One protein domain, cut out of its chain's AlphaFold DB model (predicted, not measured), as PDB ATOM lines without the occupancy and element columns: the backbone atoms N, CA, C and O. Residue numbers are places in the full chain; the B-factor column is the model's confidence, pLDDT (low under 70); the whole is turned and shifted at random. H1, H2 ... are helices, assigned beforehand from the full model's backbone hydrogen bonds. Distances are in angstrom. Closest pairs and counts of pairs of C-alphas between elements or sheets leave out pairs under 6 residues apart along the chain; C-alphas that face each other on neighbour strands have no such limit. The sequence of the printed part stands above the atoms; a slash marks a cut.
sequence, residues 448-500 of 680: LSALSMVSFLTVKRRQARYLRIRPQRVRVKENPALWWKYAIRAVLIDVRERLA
ATOM      1  N   LEU A 448     -12.548  56.031  13.827       94.19
ATOM      2  CA  LEU A 448     -13.010  55.053  12.840       94.19
ATOM      3  C   LEU A 448     -13.865  53.954  13.480       94.19
ATOM      4  O   LEU A 448     -14.926  53.641  12.949       94.19
ATOM      5  N   SER A 449     -13.465  53.424  14.640       93.75
ATOM      6  CA  SER A 449     -14.282  52.450  15.372       93.75
ATOM      7  C   SER A 449     -15.608  53.042  15.851       93.75
ATOM      8  O   SER A 449     -16.634  52.367  15.799       93.75
ATOM      9  N   ALA A 450     -15.628  54.318  16.251       93.75
ATOM     10  CA  ALA A 450     -16.865  55.002  16.620       93.75
ATOM     11  C   ALA A 450     -17.829  55.138  15.438       93.75
ATOM     12  O   ALA A 450     -19.027  54.891  15.585       93.75
ATOM     13  N   LEU A 451     -17.314  55.446  14.245       93.75
ATOM     14  CA  LEU A 451     -18.116  55.424  13.023       93.75
ATOM     15  C   LEU A 451     -18.646  54.019  12.704       93.75
ATOM     16  O   LEU A 451     -19.810  53.896  12.313       93.75
ATOM     17  N   SER A 452     -17.842  52.970  12.902       92.75
ATOM     18  CA  SER A 452     -18.282  51.577  12.734       92.75
ATOM     19  C   SER A 452     -19.437  51.230  13.680       92.75
ATOM     20  O   SER A 452     -20.453  50.715  13.212       92.75
ATOM     21  N   MET A 453     -19.351  51.599  14.964       91.94
ATOM     22  CA  MET A 453     -20.446  51.435  15.934       91.94
ATOM     23  C   MET A 453     -21.718  52.164  15.483       91.94
ATOM     24  O   MET A 453     -22.805  51.589  15.457       91.94
ATOM     25  N   VAL A 454     -21.606  53.443  15.108       93.06
ATOM     26  CA  VAL A 454     -22.763  54.248  14.678       93.06
ATOM     27  C   VAL A 454     -23.406  53.648  13.424       93.06
ATOM     28  O   VAL A 454     -24.632  53.528  13.346       93.06
ATOM     29  N   SER A 455     -22.600  53.219  12.452       92.81
ATOM     30  CA  SER A 455     -23.070  52.515  11.256       92.81
ATOM     31  C   SER A 455     -23.794  51.212  11.619       92.81
ATOM     32  O   SER A 455     -24.922  50.982  11.179       92.81
ATOM     33  N   PHE A 456     -23.212  50.396  12.502       91.00
ATOM     34  CA  PHE A 456     -23.831  49.160  12.977       91.00
ATOM     35  C   PHE A 456     -25.187  49.421  13.647       91.00
ATOM     36  O   PHE A 456     -26.198  48.851  13.231       91.00
ATOM     37  N   LEU A 457     -25.251  50.337  14.618       88.81
ATOM     38  CA  LEU A 457     -26.486  50.653  15.342       88.81
ATOM     39  C   LEU A 457     -27.558  51.253  14.430       88.81
ATOM     40  O   LEU A 457     -28.738  50.922  14.562       88.81
ATOM     41  N   THR A 458     -27.185  52.106  13.474       89.06
ATOM     42  CA  THR A 458     -28.146  52.671  12.511       89.06
ATOM     43  C   THR A 458     -28.714  51.599  11.583       89.06
ATOM     44  O   THR A 458     -29.924  51.585  11.338       89.06
ATOM     45  N   VAL A 459     -27.885  50.661  11.118       86.38
ATOM     46  CA  VAL A 459     -28.332  49.504  10.332       86.38
ATOM     47  C   VAL A 459     -29.231  48.593  11.167       86.38
ATOM     48  O   VAL A 459     -30.320  48.251  10.707       86.38
ATOM     49  N   LYS A 460     -28.844  48.245  12.400       83.31
ATOM     50  CA  LYS A 460     -29.650  47.391  13.288       83.31
ATOM     51  C   LYS A 460     -30.985  48.022  13.653       83.31
ATOM     52  O   LYS A 460     -32.013  47.372  13.490       83.31
ATOM     53  N   ARG A 461     -31.009  49.312  13.995       83.56
ATOM     54  CA  ARG A 461     -32.251  50.050  14.268       83.56
ATOM     55  C   ARG A 461     -33.193  50.056  13.063       83.56
ATOM     56  O   ARG A 461     -34.397  49.876  13.235       83.56
ATOM     57  N   ARG A 462     -32.663  50.220  11.843       81.88
ATOM     58  CA  ARG A 462     -33.457  50.094  10.605       81.88
ATOM     59  C   ARG A 462     -33.959  48.663  10.409       81.88
ATOM     60  O   ARG A 462     -35.138  48.467  10.134       81.88
ATOM     61  N   GLN A 463     -33.098  47.663  10.592       79.38
ATOM     62  CA  GLN A 463     -33.461  46.248  10.461       79.38
ATOM     63  C   GLN A 463     -34.507  45.814  11.492       79.38
ATOM     64  O   GLN A 463     -35.391  45.031  11.149       79.38
ATOM     65  N   ALA A 464     -34.462  46.344  12.720       77.38
ATOM     66  CA  ALA A 464     -35.332  45.969  13.831       77.38
ATOM     67  C   ALA A 464     -36.824  46.049  13.480       77.38
ATOM     68  O   ALA A 464     -37.610  45.196  13.899       77.38
ATOM     69  N   ARG A 465     -37.196  47.033  12.652       75.75
ATOM     70  CA  ARG A 465     -38.555  47.220  12.137       75.75
ATOM     71  C   ARG A 465     -39.025  46.052  11.269       75.75
ATOM     72  O   ARG A 465     -40.163  45.608  11.391       75.75
ATOM     73  N   TYR A 466     -38.139  45.527  10.429       81.00
ATOM     74  CA  TYR A 466     -38.450  44.480   9.455       81.00
ATOM     75  C   TYR A 466     -38.114  43.067   9.958       81.00
ATOM     76  O   TYR A 466     -38.485  42.088   9.312       81.00
ATOM     77  N   LEU A 467     -37.487  42.926  11.137       72.19
ATOM     78  CA  LEU A 467     -37.138  41.622  11.727       72.19
ATOM     79  C   LEU A 467     -38.335  40.666  11.832       72.19
ATOM     80  O   LEU A 467     -38.167  39.464  11.661       72.19
ATOM     81  N   ARG A 468     -39.548  41.184  12.076       71.94
ATOM     82  CA  ARG A 468     -40.765  40.359  12.204       71.94
ATOM     83  C   ARG A 468     -41.167  39.656  10.907       71.94
ATOM     84  O   ARG A 468     -41.779  38.599  10.964       71.94
ATOM     85  N   ILE A 469     -40.862  40.254   9.756       78.69
ATOM     86  CA  ILE A 469     -41.219  39.717   8.434       78.69
ATOM     87  C   ILE A 469     -40.024  39.074   7.717       78.69
ATOM     88  O   ILE A 469     -40.200  38.529   6.626       78.69
ATOM     89  N   ARG A 470     -38.821  39.150   8.306       80.50
ATOM     90  CA  ARG A 470     -37.593  38.557   7.763       80.50
ATOM     91  C   ARG A 470     -37.734  37.026   7.733       80.50
ATOM     92  O   ARG A 470     -38.109  36.453   8.757       80.50
ATOM     93  N   PRO A 471     -37.433  36.354   6.603       81.50
ATOM     94  CA  PRO A 471     -37.406  34.897   6.540       81.50
ATOM     95  C   PRO A 471     -36.433  34.348   7.587       81.50
ATOM     96  O   PRO A 471     -35.255  34.702   7.588       81.50
ATOM     97  N   GLN A 472     -36.944  33.521   8.497       75.69
ATOM     98  CA  GLN A 472     -36.143  32.872   9.532       75.69
ATOM     99  C   GLN A 472     -35.590  31.558   8.992       75.69
ATOM    100  O   GLN A 472     -36.278  30.871   8.240       75.69
ATOM    101  N   ARG A 473     -34.363  31.204   9.390       72.94
ATOM    102  CA  ARG A 473     -33.733  29.905   9.083       72.94
ATOM    103  C   ARG A 473     -33.498  29.610   7.585       72.94
ATOM    104  O   ARG A 473     -33.178  28.478   7.254       72.94
ATOM    105  N   VAL A 474     -33.623  30.594   6.683       78.31
ATOM    106  CA  VAL A 474     -33.408  30.415   5.231       78.31
ATOM    107  C   VAL A 474     -32.384  31.417   4.714       78.31
ATOM    108  O   VAL A 474     -32.613  32.631   4.752       78.31
ATOM    109  N   ARG A 475     -31.259  30.934   4.181       80.25
ATOM    110  CA  ARG A 475     -30.231  31.806   3.591       80.25
ATOM    111  C   ARG A 475     -30.704  32.372   2.254       80.25
ATOM    112  O   ARG A 475     -31.499  31.768   1.539       80.25
ATOM    113  N   VAL A 476     -30.158  33.527   1.866       82.50
ATOM    114  CA  VAL A 476     -30.486  34.183   0.582       82.50
ATOM    115  C   VAL A 476     -30.261  33.246  -0.608       82.50
ATOM    116  O   VAL A 476     -31.056  33.234  -1.541       82.50
ATOM    117  N   LYS A 477     -29.206  32.422  -0.543       85.06
ATOM    118  CA  LYS A 477     -28.858  31.449  -1.587       85.06
ATOM    119  C   LYS A 477     -29.832  30.267  -1.676       85.06
ATOM    120  O   LYS A 477     -29.984  29.718  -2.756       85.06
ATOM    121  N   GLU A 478     -30.476  29.886  -0.574       88.50
ATOM    122  CA  GLU A 478     -31.364  28.713  -0.511       88.50
ATOM    123  C   GLU A 478     -32.742  29.009  -1.106       88.50
ATOM    124  O   GLU A 478     -33.310  28.174  -1.803       88.50
ATOM    125  N   ASN A 479     -33.288  30.207  -0.866       87.44
ATOM    126  CA  ASN A 479     -34.565  30.609  -1.456       87.44
ATOM    127  C   ASN A 479     -34.615  32.113  -1.777       87.44
ATOM    128  O   ASN A 479     -35.199  32.899  -1.020       87.44
ATOM    129  N   PRO A 480     -34.056  32.532  -2.925       90.00
ATOM    130  CA  PRO A 480     -34.037  33.938  -3.325       90.00
ATOM    131  C   PRO A 480     -35.440  34.552  -3.453       90.00
ATOM    132  O   PRO A 480     -35.639  35.726  -3.147       90.00
ATOM    133  N   ALA A 481     -36.439  33.763  -3.866       90.00
ATOM    134  CA  ALA A 481     -37.807  34.239  -4.064       90.00
ATOM    135  C   ALA A 481     -38.475  34.681  -2.749       90.00
ATOM    136  O   ALA A 481     -39.194  35.683  -2.726       90.00
ATOM    137  N   LEU A 482     -38.228  33.976  -1.639       88.00
ATOM    138  CA  LEU A 482     -38.711  34.391  -0.316       88.00
ATOM    139  C   LEU A 482     -38.071  35.706   0.143       88.00
ATOM    140  O   LEU A 482     -38.760  36.556   0.709       88.00
ATOM    141  N   TRP A 483     -36.787  35.906  -0.151       88.56
ATOM    142  CA  TRP A 483     -36.079  37.146   0.166       88.56
ATOM    143  C   TRP A 483     -36.569  38.334  -0.670       88.56
ATOM    144  O   TRP A 483     -36.745  39.425  -0.127       88.56
ATOM    145  N   TRP A 484     -36.909  38.119  -1.944       91.75
ATOM    146  CA  TRP A 484     -37.588  39.128  -2.765       91.75
ATOM    147  C   TRP A 484     -38.989  39.463  -2.244       91.75
ATOM    148  O   TRP A 484     -39.342  40.637  -2.152       91.75
ATOM    149  N   LYS A 485     -39.778  38.464  -1.820       89.19
ATOM    150  CA  LYS A 485     -41.082  38.705  -1.170       89.19
ATOM    151  C   LYS A 485     -40.934  39.529   0.109       89.19
ATOM    152  O   LYS A 485     -41.753  40.411   0.357       89.19
ATOM    153  N   TYR A 486     -39.904  39.258   0.906       88.06
ATOM    154  CA  TYR A 486     -39.566  40.060   2.079       88.06
ATOM    155  C   TYR A 486     -39.226  41.508   1.705       88.06
ATOM    156  O   TYR A 486     -39.821  42.420   2.274       88.06
ATOM    157  N   ALA A 487     -38.350  41.724   0.720       88.25
ATOM    158  CA  ALA A 487     -37.963  43.061   0.271       88.25
ATOM    159  C   ALA A 487     -39.173  43.870  -0.228       88.25
ATOM    160  O   ALA A 487     -39.373  45.010   0.190       88.25
ATOM    161  N   ILE A 488     -40.038  43.254  -1.043       90.06
ATOM    162  CA  ILE A 488     -41.281  43.874  -1.522       90.06
ATOM    163  C   ILE A 488     -42.192  44.231  -0.341       90.06
ATOM    164  O   ILE A 488     -42.695  45.349  -0.272       90.06
ATOM    165  N   ARG A 489     -42.390  43.317   0.619       85.38
ATOM    166  CA  ARG A 489     -43.212  43.590   1.812       85.38
ATOM    167  C   ARG A 489     -42.645  44.722   2.666       85.38
ATOM    168  O   ARG A 489     -43.431  45.529   3.144       85.38
ATOM    169  N   ALA A 490     -41.327  44.793   2.849       85.44
ATOM    170  CA  ALA A 490     -40.683  45.864   3.608       85.44
ATOM    171  C   ALA A 490     -40.967  47.240   2.981       85.44
ATOM    172  O   ALA A 490     -41.430  48.141   3.675       85.44
ATOM    173  N   VAL A 491     -40.810  47.362   1.658       86.56
ATOM    174  CA  VAL A 491     -41.129  48.598   0.922       86.56
ATOM    175  C   VAL A 491     -42.626  48.908   0.972       86.56
ATOM    176  O   VAL A 491     -43.010  50.054   1.188       86.56
ATOM    177  N   LEU A 492     -43.493  47.903   0.813       82.69
ATOM    178  CA  LEU A 492     -44.942  48.099   0.898       82.69
ATOM    179  C   LEU A 492     -45.385  48.577   2.283       82.69
ATOM    180  O   LEU A 492     -46.321  49.363   2.350       82.69
ATOM    181  N   ILE A 493     -44.743  48.134   3.370       79.75
ATOM    182  CA  ILE A 493     -45.014  48.646   4.722       79.75
ATOM    183  C   ILE A 493     -44.674  50.135   4.797       79.75
ATOM    184  O   ILE A 493     -45.510  50.919   5.237       79.75
ATOM    185  N   ASP A 494     -43.502  50.540   4.303       80.50
ATOM    186  CA  ASP A 494     -43.087  51.947   4.315       80.50
ATOM    187  C   ASP A 494     -44.021  52.829   3.476       80.50
ATOM    188  O   ASP A 494     -44.412  53.916   3.900       80.50
ATOM    189  N   VAL A 495     -44.417  52.348   2.293       77.12
ATOM    190  CA  VAL A 495     -45.358  53.043   1.403       77.12
ATOM    191  C   VAL A 495     -46.746  53.118   2.033       77.12
ATOM    192  O   VAL A 495     -47.345  54.190   2.035       77.12
ATOM    193  N   ARG A 496     -47.252  52.019   2.602       74.19
ATOM    194  CA  ARG A 496     -48.552  51.998   3.286       74.19
ATOM    195  C   ARG A 496     -48.566  52.939   4.471       74.19
ATOM    196  O   ARG A 496     -49.507  53.700   4.571       74.19
ATOM    197  N   GLU A 497     -47.539  52.956   5.315       68.56
ATOM    198  CA  GLU A 497     -47.473  53.894   6.441       68.56
ATOM    199  C   GLU A 497     -47.357  55.352   5.984       68.56
ATOM    200  O   GLU A 497     -48.009  56.225   6.551       68.56
ATOM    201  N   ARG A 498     -46.595  55.627   4.919       69.50
ATOM    202  CA  ARG A 498     -46.517  56.972   4.329       69.50
ATOM    203  C   ARG A 498     -47.862  57.436   3.758       69.50
ATOM    204  O   ARG A 498     -48.155  58.630   3.791       69.50
ATOM    205  N   LEU A 499     -48.657  56.509   3.223       63.09
ATOM    206  CA  LEU A 499     -49.995  56.758   2.677       63.09
ATOM    207  C   LEU A 499     -51.107  56.642   3.735       63.09
ATOM    208  O   LEU A 499     -52.211  57.135   3.512       63.09
ATOM    209  N   ALA A 500     -50.833  56.033   4.890       57.00
ATOM    210  CA  ALA A 500     -51.782  55.807   5.971       57.00
ATOM    211  C   ALA A 500     -52.005  57.090   6.777       57.00
ATOM    212  O   ALA A 500     -51.605  57.215   7.931       57.00
TER     213      ALA A 500
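What this domain is: This is residues 448 to 500 of the 680 residues of an uncharacterized protein of Globisporangium ultimum (strain ATCC 200006 / CBS 805.95 / DAOM BR144) (UniProt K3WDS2). Two long helices make a T: H1 comes in as an arm and ends near the middle of H2, and between them a long loop, residues 467 to 479, folds back to where H2 begins. Residues 448 to 462 of H1 stick out, as do residues 494 to 500 at the other end. The printed part has 53 residues with two named helices, H1 then H2, and no named strand; the class is all helix. It is loose, radius of gyration of the C-alphas 13.8 A, and flat, spanning 36 by 34 by 14 A.

How they stand to each other: H1, residues 448 to 466, and H2, residues 480 to 499, are close but not clearly touching, with the closest C-alphas, those of Tyr 466 and Ala 490, 6.4 A apart. Their lines are about perpendicular, at 84 degrees. Every O i to N i+4 pair is within hydrogen-bond range in H2, and 13 of 15 in H1.

Where its parts are: H1 begins at C-alpha 448 (-13.010, 55.053, 12.840) and is 27.8 A long. H2, 28.5 A, ends at C-alpha 499 (-49.995, 56.758, 2.677).

The domain as a whole: The C-alphas farthest apart, of Leu 448 and Ala 500, are 39.4 A apart. The printed part has no cut. The link H1 to H2 is long, 13 residues. Residues 497 to 500 have pLDDT under 70.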